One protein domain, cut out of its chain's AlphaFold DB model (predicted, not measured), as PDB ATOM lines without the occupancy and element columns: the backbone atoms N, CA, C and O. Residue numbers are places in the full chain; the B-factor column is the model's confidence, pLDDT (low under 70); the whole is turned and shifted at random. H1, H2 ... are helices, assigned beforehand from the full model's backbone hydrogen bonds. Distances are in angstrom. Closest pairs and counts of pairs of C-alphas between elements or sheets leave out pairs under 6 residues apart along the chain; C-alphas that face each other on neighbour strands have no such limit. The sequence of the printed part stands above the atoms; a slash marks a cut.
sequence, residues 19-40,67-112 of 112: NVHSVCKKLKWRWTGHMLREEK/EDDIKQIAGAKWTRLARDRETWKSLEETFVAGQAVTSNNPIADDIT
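What this domain is: This is residues 19 to 40 and 67 to 112 of the 112 residues of an uncharacterized protein of Eumeta variegata (UniProt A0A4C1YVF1). Four short helices, H2 to H5, form a middle layer; the long helix H1 runs over one side of it, and a tail with H6 lies on the other. The printed part has 68 residues with six named helices, H1 to H6 in order, and no named strand: all helix, compact, radius of gyration of the C-alphas 11.6 A, spans 32 by 30 by 20 A.

Where its parts are: H1, residues 20 to 37, begins at C-alpha (46.646, 21.576, 25.505) and measures 25.9 A. H2 is residues 68 to 74, H3 78 to 81, H4 85 to 90, H5 92 to 97, and H6 106 to 109, ending at C-alpha (21.355, 23.804, 6.690).

How they stand to each other: H1 touches H5 with residues 22 to 30 alone, closest C-alphas Lys 25 and Val 96, 5.6 A, at a shallow tilt of 27 degrees, opposite ways. H6 touches no helix. Every O i to N i+4 pair is within hydrogen-bond range in H1, H4 and H5, and 2 of 3 in H2; H3 and H6 are too short for one.

The domain as a whole: Residues 41 to 66 are not printed; C-alphas 40 and 67 are 21.3 A apart. No link printed whole is long. Residues 99 to 112 are under pLDDT 70.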
ATOM      1  N   ASN A  19      45.178  17.175  26.402       85.69
ATOM      2  CA  ASN A  19      45.859  17.812  25.281       85.69
ATOM      3  C   ASN A  19      45.629  19.333  25.339       85.69
ATOM      4  O   ASN A  19      44.488  19.790  25.331       85.69
ATOM      5  N   VAL A  20      46.711  20.111  25.388       88.38
ATOM      6  CA  VAL A  20      46.646  21.576  25.505       88.38
ATOM      7  C   VAL A  20      45.830  22.187  24.364       88.38
ATOM      8  O   VAL A  20      44.984  23.040  24.608       88.38
ATOM      9  N   HIS A  21      45.997  21.692  23.136       88.00
ATOM     10  CA  HIS A  21      45.273  22.196  21.968       88.00
ATOM     11  C   HIS A  21      43.762  22.009  22.098       88.00
ATOM     12  O   HIS A  21      42.991  22.923  21.809       88.00
ATOM     13  N   SER A  22      43.321  20.843  22.581       88.94
ATOM     14  CA  SER A  22      41.890  20.589  22.761       88.94
ATOM     15  C   SER A  22      41.303  21.444  23.881       88.94
ATOM     16  O   SER A  22      40.192  21.952  23.736       88.94
ATOM     17  N   VAL A  23      42.056  21.672  24.960       92.25
ATOM     18  CA  VAL A  23      41.650  22.573  26.048       92.25
ATOM     19  C   VAL A  23      41.540  24.014  25.548       92.25
ATOM     20  O   VAL A  23      40.505  24.643  25.763       92.25
ATOM     21  N   CYS A  24      42.545  24.520  24.829       92.81
ATOM     22  CA  CYS A  24      42.525  25.871  24.266       92.81
ATOM     23  C   CYS A  24      41.333  26.079  23.323       92.81
ATOM     24  O   CYS A  24      40.643  27.092  23.430       92.81
ATOM     25  N   LYS A  25      41.037  25.110  22.447       92.69
ATOM     26  CA  LYS A  25      39.861  25.175  21.567       92.69
ATOM     27  C   LYS A  25      38.547  25.208  22.348       92.69
ATOM     28  O   LYS A  25      37.708  26.059  22.067       92.69
ATOM     29  N   LYS A  26      38.377  24.333  23.348       94.25
ATOM     30  CA  LYS A  26      37.177  24.327  24.206       94.25
ATOM     31  C   LYS A  26      36.978  25.668  24.899       94.25
ATOM     32  O   LYS A  26      35.885  26.225  24.869       94.25
ATOM     33  N   LEU A  27      38.042  26.209  25.491       95.31
ATOM     34  CA  LEU A  27      37.996  27.508  26.160       95.31
ATOM     35  C   LEU A  27      37.621  28.621  25.184       95.31
ATOM     36  O   LEU A  27      36.708  29.388  25.479       95.31
ATOM     37  N   LYS A  28      38.244  28.659  24.000       93.19
ATOM     38  CA  LYS A  28      37.909  29.628  22.950       93.19
ATOM     39  C   LYS A  28      36.430  29.558  22.564       93.19
ATOM     40  O   LYS A  28      35.758  30.590  22.528       93.19
ATOM     41  N   TRP A  29      35.910  28.358  22.306       94.50
ATOM     42  CA  TRP A  29      34.515  28.158  21.914       94.50
ATOM     43  C   TRP A  29      33.546  28.617  23.009       94.50
ATOM     44  O   TRP A  29      32.640  29.417  22.771       94.50
ATOM     45  N   ARG A  30      33.771  28.176  24.250       94.56
ATOM     46  CA  ARG A  30      32.907  28.506  25.392       94.56
ATOM     47  C   ARG A  30      32.940  29.993  25.730       94.56
ATOM     48  O   ARG A  30      31.881  30.569  25.979       94.56
ATOM     49  N   TRP A  31      34.120  30.609  25.689       92.31
ATOM     50  CA  TRP A  31      34.287  32.044  25.904       92.31
ATOM     51  C   TRP A  31      33.571  32.863  24.826       92.31
ATOM     52  O   TRP A  31      32.860  33.801  25.158       92.31
ATOM     53  N   THR A  32      33.642  32.447  23.558       92.12
ATOM     54  CA  THR A  32      32.928  33.117  22.454       92.12
ATOM     55  C   THR A  32      31.414  33.151  22.688       92.12
ATOM     56  O   THR A  32      30.781  34.197  22.550       92.12
ATOM     57  N   GLY A  33      30.827  32.020  23.091       92.19
ATOM     58  CA  GLY A  33      29.404  31.966  23.425       92.19
ATOM     59  C   GLY A  33      29.058  32.793  24.667       92.19
ATOM     60  O   GLY A  33      28.012  33.432  24.711       92.19
ATOM     61  N   HIS A  34      29.924  32.793  25.684       90.88
ATOM     62  CA  HIS A  34      29.731  33.603  26.889       90.88
ATOM     63  C   HIS A  34      29.737  35.101  26.569       90.88
ATOM     64  O   HIS A  34      28.756  35.773  26.878       90.88
ATOM     65  N   MET A  35      30.758  35.570  25.847       88.81
ATOM     66  CA  MET A  35      30.911  36.955  25.394       88.81
ATOM     67  C   MET A  35      29.674  37.463  24.636       88.81
ATOM     68  O   MET A  35      29.265  38.604  24.813       88.81
ATOM     69  N   LEU A  36      29.060  36.635  23.784       87.75
ATOM     70  CA  LEU A  36      27.896  37.050  22.986       87.75
ATOM     71  C   LEU A  36      26.567  37.063  23.745       87.75
ATOM     72  O   LEU A  36      25.635  37.747  23.311       87.75
ATOM     73  N   ARG A  37      26.468  36.294  24.833       88.81
ATOM     74  CA  ARG A  37      25.294  36.270  25.718       88.81
ATOM     75  C   ARG A  37      25.382  37.307  26.828       88.81
ATOM     76  O   ARG A  37      24.360  37.653  27.409       88.81
ATOM     77  N   GLU A  38      26.581  37.777  27.142       84.38
ATOM     78  CA  GLU A  38      26.777  38.758  28.192       84.38
ATOM     79  C   GLU A  38      26.365  40.160  27.737       84.38
ATOM     80  O   GLU A  38      26.885  40.722  26.777       84.38
ATOM     81  N   GLU A  39      25.409  40.741  28.457       73.69
ATOM     82  CA  GLU A  39      24.892  42.083  28.181       73.69
ATOM     83  C   GLU A  39      25.830  43.193  28.693       73.69
ATOM     84  O   GLU A  39      25.851  44.307  28.164       73.69
ATOM     85  N   LYS A  40      26.639  42.885  29.717       71.19
ATOM     86  CA  LYS A  40      27.496  43.848  30.428       71.19
ATOM     87  C   LYS A  40      28.833  44.107  29.731       71.19
ATOM     88  O   LYS A  40      29.326  45.233  29.760       71.19
ATOM     89  N   GLU A  67      37.988  34.738  13.961       87.25
ATOM     90  CA  GLU A  67      36.605  34.284  13.768       87.25
ATOM     91  C   GLU A  67      36.459  33.255  12.637       87.25
ATOM     92  O   GLU A  67      35.416  32.619  12.521       87.25
ATOM     93  N   ASP A  68      37.476  33.078  11.786       87.25
ATOM     94  CA  ASP A  68      37.350  32.242  10.587       87.25
ATOM     95  C   ASP A  68      37.193  30.759  10.941       87.25
ATOM     96  O   ASP A  68      36.466  30.037  10.268       87.25
ATOM     97  N   ASP A  69      37.843  30.293  12.011       88.81
ATOM     98  CA  ASP A  69      37.663  28.924  12.505       88.81
ATOM     99  C   ASP A  69      36.294  28.711  13.162       88.81
ATOM    100  O   ASP A  69      35.758  27.608  13.109       88.81
ATOM    101  N   ILE A  70      35.702  29.760  13.732       89.94
ATOM    102  CA  ILE A  70      34.330  29.734  14.238       89.94
ATOM    103  C   ILE A  70      33.337  29.679  13.073       89.94
ATOM    104  O   ILE A  70      32.460  28.816  13.054       89.94
ATOM    105  N   LYS A  71      33.510  30.547  12.069       89.38
ATOM    106  CA  LYS A  71      32.692  30.584  10.845       89.38
ATOM    107  C   LYS A  71      32.762  29.284  10.055       89.38
ATOM    108  O   LYS A  71      31.778  28.903   9.434       89.38
ATOM    109  N   GLN A  72      33.899  28.595  10.093       88.44
ATOM    110  CA  GLN A  72      34.059  27.298   9.444       88.44
ATOM    111  C   GLN A  72      33.109  26.229  10.012       88.44
ATOM    112  O   GLN A  72      32.744  25.309   9.288       88.44
ATOM    113  N   ILE A  73      32.716  26.339  11.285       89.56
ATOM    114  CA  ILE A  73      31.852  25.358  11.959       89.56
ATOM    115  C   ILE A  73      30.412  25.859  12.083       89.56
ATOM    116  O   ILE A  73      29.479  25.139  11.753       89.56
ATOM    117  N   ALA A  74      30.226  27.095  12.547       88.12
ATOM    118  CA  ALA A  74      28.914  27.686  12.815       88.12
ATOM    119  C   ALA A  74      28.383  28.561  11.658       88.12
ATOM    120  O   ALA A  74      27.343  29.206  11.782       88.12
ATOM    121  N   GLY A  75      29.098  28.631  10.536       89.31
ATOM    122  CA  GLY A  75      28.666  29.365   9.348       89.31
ATOM    123  C   GLY A  75      28.675  30.892   9.494       89.31
ATOM    124  O   GLY A  75      29.212  31.480  10.436       89.31
ATOM    125  N   ALA A  76      28.073  31.574   8.517       85.75
ATOM    126  CA  ALA A  76      28.072  33.038   8.449       85.75
ATOM    127  C   ALA A  76      27.248  33.695   9.573       85.75
ATOM    128  O   ALA A  76      27.625  34.754  10.075       85.75
ATOM    129  N   LYS A  77      26.151  33.050   9.996       87.19
ATOM    130  CA  LYS A  77      25.244  33.519  11.061       87.19
ATOM    131  C   LYS A  77      25.704  33.081  12.471       87.19
ATOM    132  O   LYS A  77      24.899  33.102  13.403       87.19
ATOM    133  N   TRP A  78      26.981  32.722  12.656       89.62
ATOM    134  CA  TRP A  78      27.514  32.164  13.910       89.62
ATOM    135  C   TRP A  78      27.233  33.009  15.160       89.62
ATOM    136  O   TRP A  78      27.049  32.453  16.236       89.62
ATOM    137  N   THR A  79      27.157  34.340  15.045       88.56
ATOM    138  CA  THR A  79      26.865  35.225  16.186       88.56
ATOM    139  C   THR A  79      25.463  35.012  16.752       88.56
ATOM    140  O   THR A  79      25.257  35.177  17.953       88.56
ATOM    141  N   ARG A  80      24.497  34.627  15.906       88.75
ATOM    142  CA  ARG A  80      23.135  34.270  16.328       88.75
ATOM    143  C   ARG A  80      23.124  32.897  16.988       88.75
ATOM    144  O   ARG A  80      22.580  32.769  18.077       88.75
ATOM    145  N   LEU A  81      23.796  31.920  16.379       90.81
ATOM    146  CA  LEU A  81      23.913  30.567  16.930       90.81
ATOM    147  C   LEU A  81      24.622  30.560  18.287       90.81
ATOM    148  O   LEU A  81      24.184  29.897  19.210       90.81
ATOM    149  N   ALA A  82      25.670  31.363  18.454       90.38
ATOM    150  CA  ALA A  82      26.406  31.454  19.710       90.38
ATOM    151  C   ALA A  82      25.592  32.040  20.876       90.38
ATOM    152  O   ALA A  82      25.947  31.826  22.042       90.38
ATOM    153  N   ARG A  83      24.509  32.778  20.593       89.62
ATOM    154  CA  ARG A  83      23.589  33.261  21.633       89.62
ATOM    155  C   ARG A  83      22.722  32.147  22.190       89.62
ATOM    156  O   ARG A  83      22.448  32.164  23.386       89.62
ATOM    157  N   ASP A  84      22.330  31.191  21.361       91.94
ATOM    158  CA  ASP A  84      21.640  30.009  21.842       91.94
ATOM    159  C   ASP A  84      22.652  29.042  22.474       91.94
ATOM    160  O   ASP A  84      23.676  28.665  21.905       91.94
ATOM    161  N   ARG A  85      22.406  28.699  23.736       91.88
ATOM    162  CA  ARG A  85      23.332  27.898  24.532       91.88
ATOM    163  C   ARG A  85      23.354  26.442  24.079       91.88
ATOM    164  O   ARG A  85      24.410  25.817  24.192       91.88
ATOM    165  N   GLU A  86      22.226  25.906  23.625       92.31
ATOM    166  CA  GLU A  86      22.095  24.488  23.287       92.31
ATOM    167  C   GLU A  86      22.755  24.187  21.945       92.31
ATOM    168  O   GLU A  86      23.666  23.354  21.886       92.31
ATOM    169  N   THR A  87      22.404  24.947  20.906       90.88
ATOM    170  CA  THR A  87      23.042  24.844  19.584       90.88
ATOM    171  C   THR A  87      24.533  25.169  19.629       90.88
ATOM    172  O   THR A  87      25.342  24.486  19.004       90.88
ATOM    173  N   TRP A  88      24.957  26.154  20.427       94.19
ATOM    174  CA  TRP A  88      26.386  26.437  20.571       94.19
ATOM    175  C   TRP A  88      27.148  25.290  21.241       94.19
ATOM    176  O   TRP A  88      28.285  24.995  20.872       94.19
ATOM    177  N   LYS A  89      26.541  24.628  22.231       93.38
ATOM    178  CA  LYS A  89      27.174  23.511  22.941       93.38
ATOM    179  C   LYS A  89      27.276  22.263  22.062       93.38
ATOM    180  O   LYS A  89      28.305  21.596  22.124       93.38
ATOM    181  N   SER A  90      26.269  21.966  21.237       92.38
ATOM    182  CA  SER A  90      26.301  20.796  20.341       92.38
ATOM    183  C   SER A  90      27.425  20.882  19.300       92.38
ATOM    184  O   SER A  90      28.033  19.872  18.954       92.38
ATOM    185  N   LEU A  91      27.782  22.095  18.870       92.00
ATOM    186  CA  LEU A  91      28.874  22.335  17.923       92.00
ATOM    187  C   LEU A  91      30.280  22.311  18.562       92.00
ATOM    188  O   LEU A  91      31.273  22.222  17.837       92.00
ATOM    189  N   GLU A  92      30.407  22.341  19.896       93.44
ATOM    190  CA  GLU A  92      31.713  22.397  20.581       93.44
ATOM    191  C   GLU A  92      32.600  21.194  20.227       93.44
ATOM    192  O   GLU A  92      33.797  21.348  19.974       93.44
ATOM    193  N   GLU A  93      32.023  19.993  20.188       89.75
ATOM    194  CA  GLU A  93      32.772  18.764  19.908       89.75
ATOM    195  C   GLU A  93      33.377  18.780  18.500       89.75
ATOM    196  O   GLU A  93      34.567  18.485  18.338       89.75
ATOM    197  N   THR A  94      32.605  19.237  17.509       90.62
ATOM    198  CA  THR A  94      33.057  19.371  16.113       90.62
ATOM    199  C   THR A  94      34.205  20.379  15.979       90.62
ATOM    200  O   THR A  94      35.242  20.082  15.373       90.62
ATOM    201  N   PHE A  95      34.102  21.532  16.650       90.06
ATOM    202  CA  PHE A  95      35.153  22.550  16.669       90.06
ATOM    203  C   PHE A  95      36.460  22.032  17.292       90.06
ATOM    204  O   PHE A  95      37.565  22.260  16.775       90.06
ATOM    205  N   VAL A  96      36.357  21.289  18.397       90.00
ATOM    206  CA  VAL A  96      37.517  20.735  19.111       90.00
ATOM    207  C   VAL A  96      38.212  19.659  18.288       90.00
ATOM    208  O   VAL A  96      39.440  19.724  18.134       90.00
ATOM    209  N   ALA A  97      37.439  18.736  17.707       85.38
ATOM    210  CA  ALA A  97      37.941  17.727  16.777       85.38
ATOM    211  C   ALA A  97      38.647  18.374  15.572       85.38
ATOM    212  O   ALA A  97      39.591  17.805  15.029       85.38
ATOM    213  N   GLY A  98      38.277  19.614  15.225       70.12
ATOM    214  CA  GLY A  98      38.836  20.338  14.083       70.12
ATOM    215  C   GLY A  98      38.336  19.789  12.753       70.12
ATOM    216  O   GLY A  98      39.006  19.962  11.739       70.12
ATOM    217  N   GLN A  99      37.192  19.109  12.773       54.50
ATOM    218  CA  GLN A  99      36.530  18.630  11.574       54.50
ATOM    219  C   GLN A  99      35.868  19.832  10.908       54.50
ATOM    220  O   GLN A  99      35.073  20.525  11.535       54.50
ATOM    221  N   ALA A 100      36.213  20.107   9.651       42.78
ATOM    222  CA  ALA A 100      35.381  20.977   8.837       42.78
ATOM    223  C   ALA A 100      34.014  20.301   8.715       42.78
ATOM    224  O   ALA A 100      33.962  19.107   8.413       42.78
ATOM    225  N   VAL A 101      32.928  21.038   8.939       47.72
ATOM    226  CA  VAL A 101      31.609  20.559   8.536       47.72
ATOM    227  C   VAL A 101      31.657  20.378   7.017       47.72
ATOM    228  O   VAL A 101      31.685  21.349   6.264       47.72
ATOM    229  N   THR A 102      31.764  19.134   6.556       41.44
ATOM    230  CA  THR A 102      31.583  18.774   5.149       41.44
ATOM    231  C   THR A 102      30.109  18.954   4.835       41.44
ATOM    232  O   THR A 102      29.359  18.071   5.218       41.44
ATOM    233  N   SER A 103      29.731  20.107   4.264       36.19
ATOM    234  CA  SER A 103      28.522  20.479   3.478       36.19
ATOM    235  C   SER A 103      27.147  19.813   3.706       36.19
ATOM    236  O   SER A 103      26.233  20.112   2.956       36.19
ATOM    237  N   ASN A 104      26.985  18.933   4.686       42.72
ATOM    238  CA  ASN A 104      25.863  18.029   4.904       42.72
ATOM    239  C   ASN A 104      25.669  17.864   6.427       42.72
ATOM    240  O   ASN A 104      25.629  16.741   6.937       42.72
ATOM    241  N   ASN A 105      25.651  18.968   7.184       46.19
ATOM    242  CA  ASN A 105      25.275  18.920   8.598       46.19
ATOM    243  C   ASN A 105      23.828  19.406   8.721       46.19
ATOM    244  O   ASN A 105      23.601  20.614   8.614       46.19
ATOM    245  N   PRO A 106      22.865  18.505   8.986       46.84
ATOM    246  CA  PRO A 106      21.439  18.815   8.897       46.84
ATOM    247  C   PRO A 106      21.009  19.959   9.825       46.84
ATOM    248  O   PRO A 106      20.043  20.643   9.534       46.84
ATOM    249  N   ILE A 107      21.750  20.223  10.907       48.69
ATOM    250  CA  ILE A 107      21.432  21.285  11.875       48.69
ATOM    251  C   ILE A 107      21.823  22.681  11.356       48.69
ATOM    252  O   ILE A 107      21.220  23.673  11.749       48.69
ATOM    253  N   ALA A 108      22.853  22.787  10.508       45.91
ATOM    254  CA  ALA A 108      23.312  24.078   9.990       45.91
ATOM    255  C   ALA A 108      22.511  24.518   8.755       45.91
ATOM    256  O   ALA A 108      22.265  25.714   8.591       45.91
ATOM    257  N   ASP A 109      22.088  23.554   7.934       44.06
ATOM    258  CA  ASP A 109      21.355  23.804   6.690       44.06
ATOM    259  C   ASP A 109      19.869  24.135   6.945       44.06
ATOM    260  O   ASP A 109      19.300  24.943   6.213       44.06
ATOM    261  N   ASP A 110      19.278  23.633   8.039       43.25
ATOM    262  CA  ASP A 110      17.875  23.865   8.447       43.25
ATOM    263  C   ASP A 110      17.607  25.278   9.030       43.25
ATOM    264  O   ASP A 110      16.474  25.650   9.320       43.25
ATOM    265  N   ILE A 111      18.651  26.106   9.195       50.31
ATOM    266  CA  ILE A 111      18.567  27.494   9.714       50.31
ATOM    267  C   ILE A 111      18.993  28.524   8.635       50.31
ATOM    268  O   ILE A 111      19.304  29.698   8.924       50.31
ATOM    269  N   THR A 112      19.055  28.096   7.370       38.53
ATOM    270  CA  THR A 112      19.426  28.950   6.229       38.53
ATOM    271  C   THR A 112      18.230  29.733   5.730       38.53
ATOM    272  O   THR A 112      18.349  30.987   5.791       38.53
TER     273      THR A 112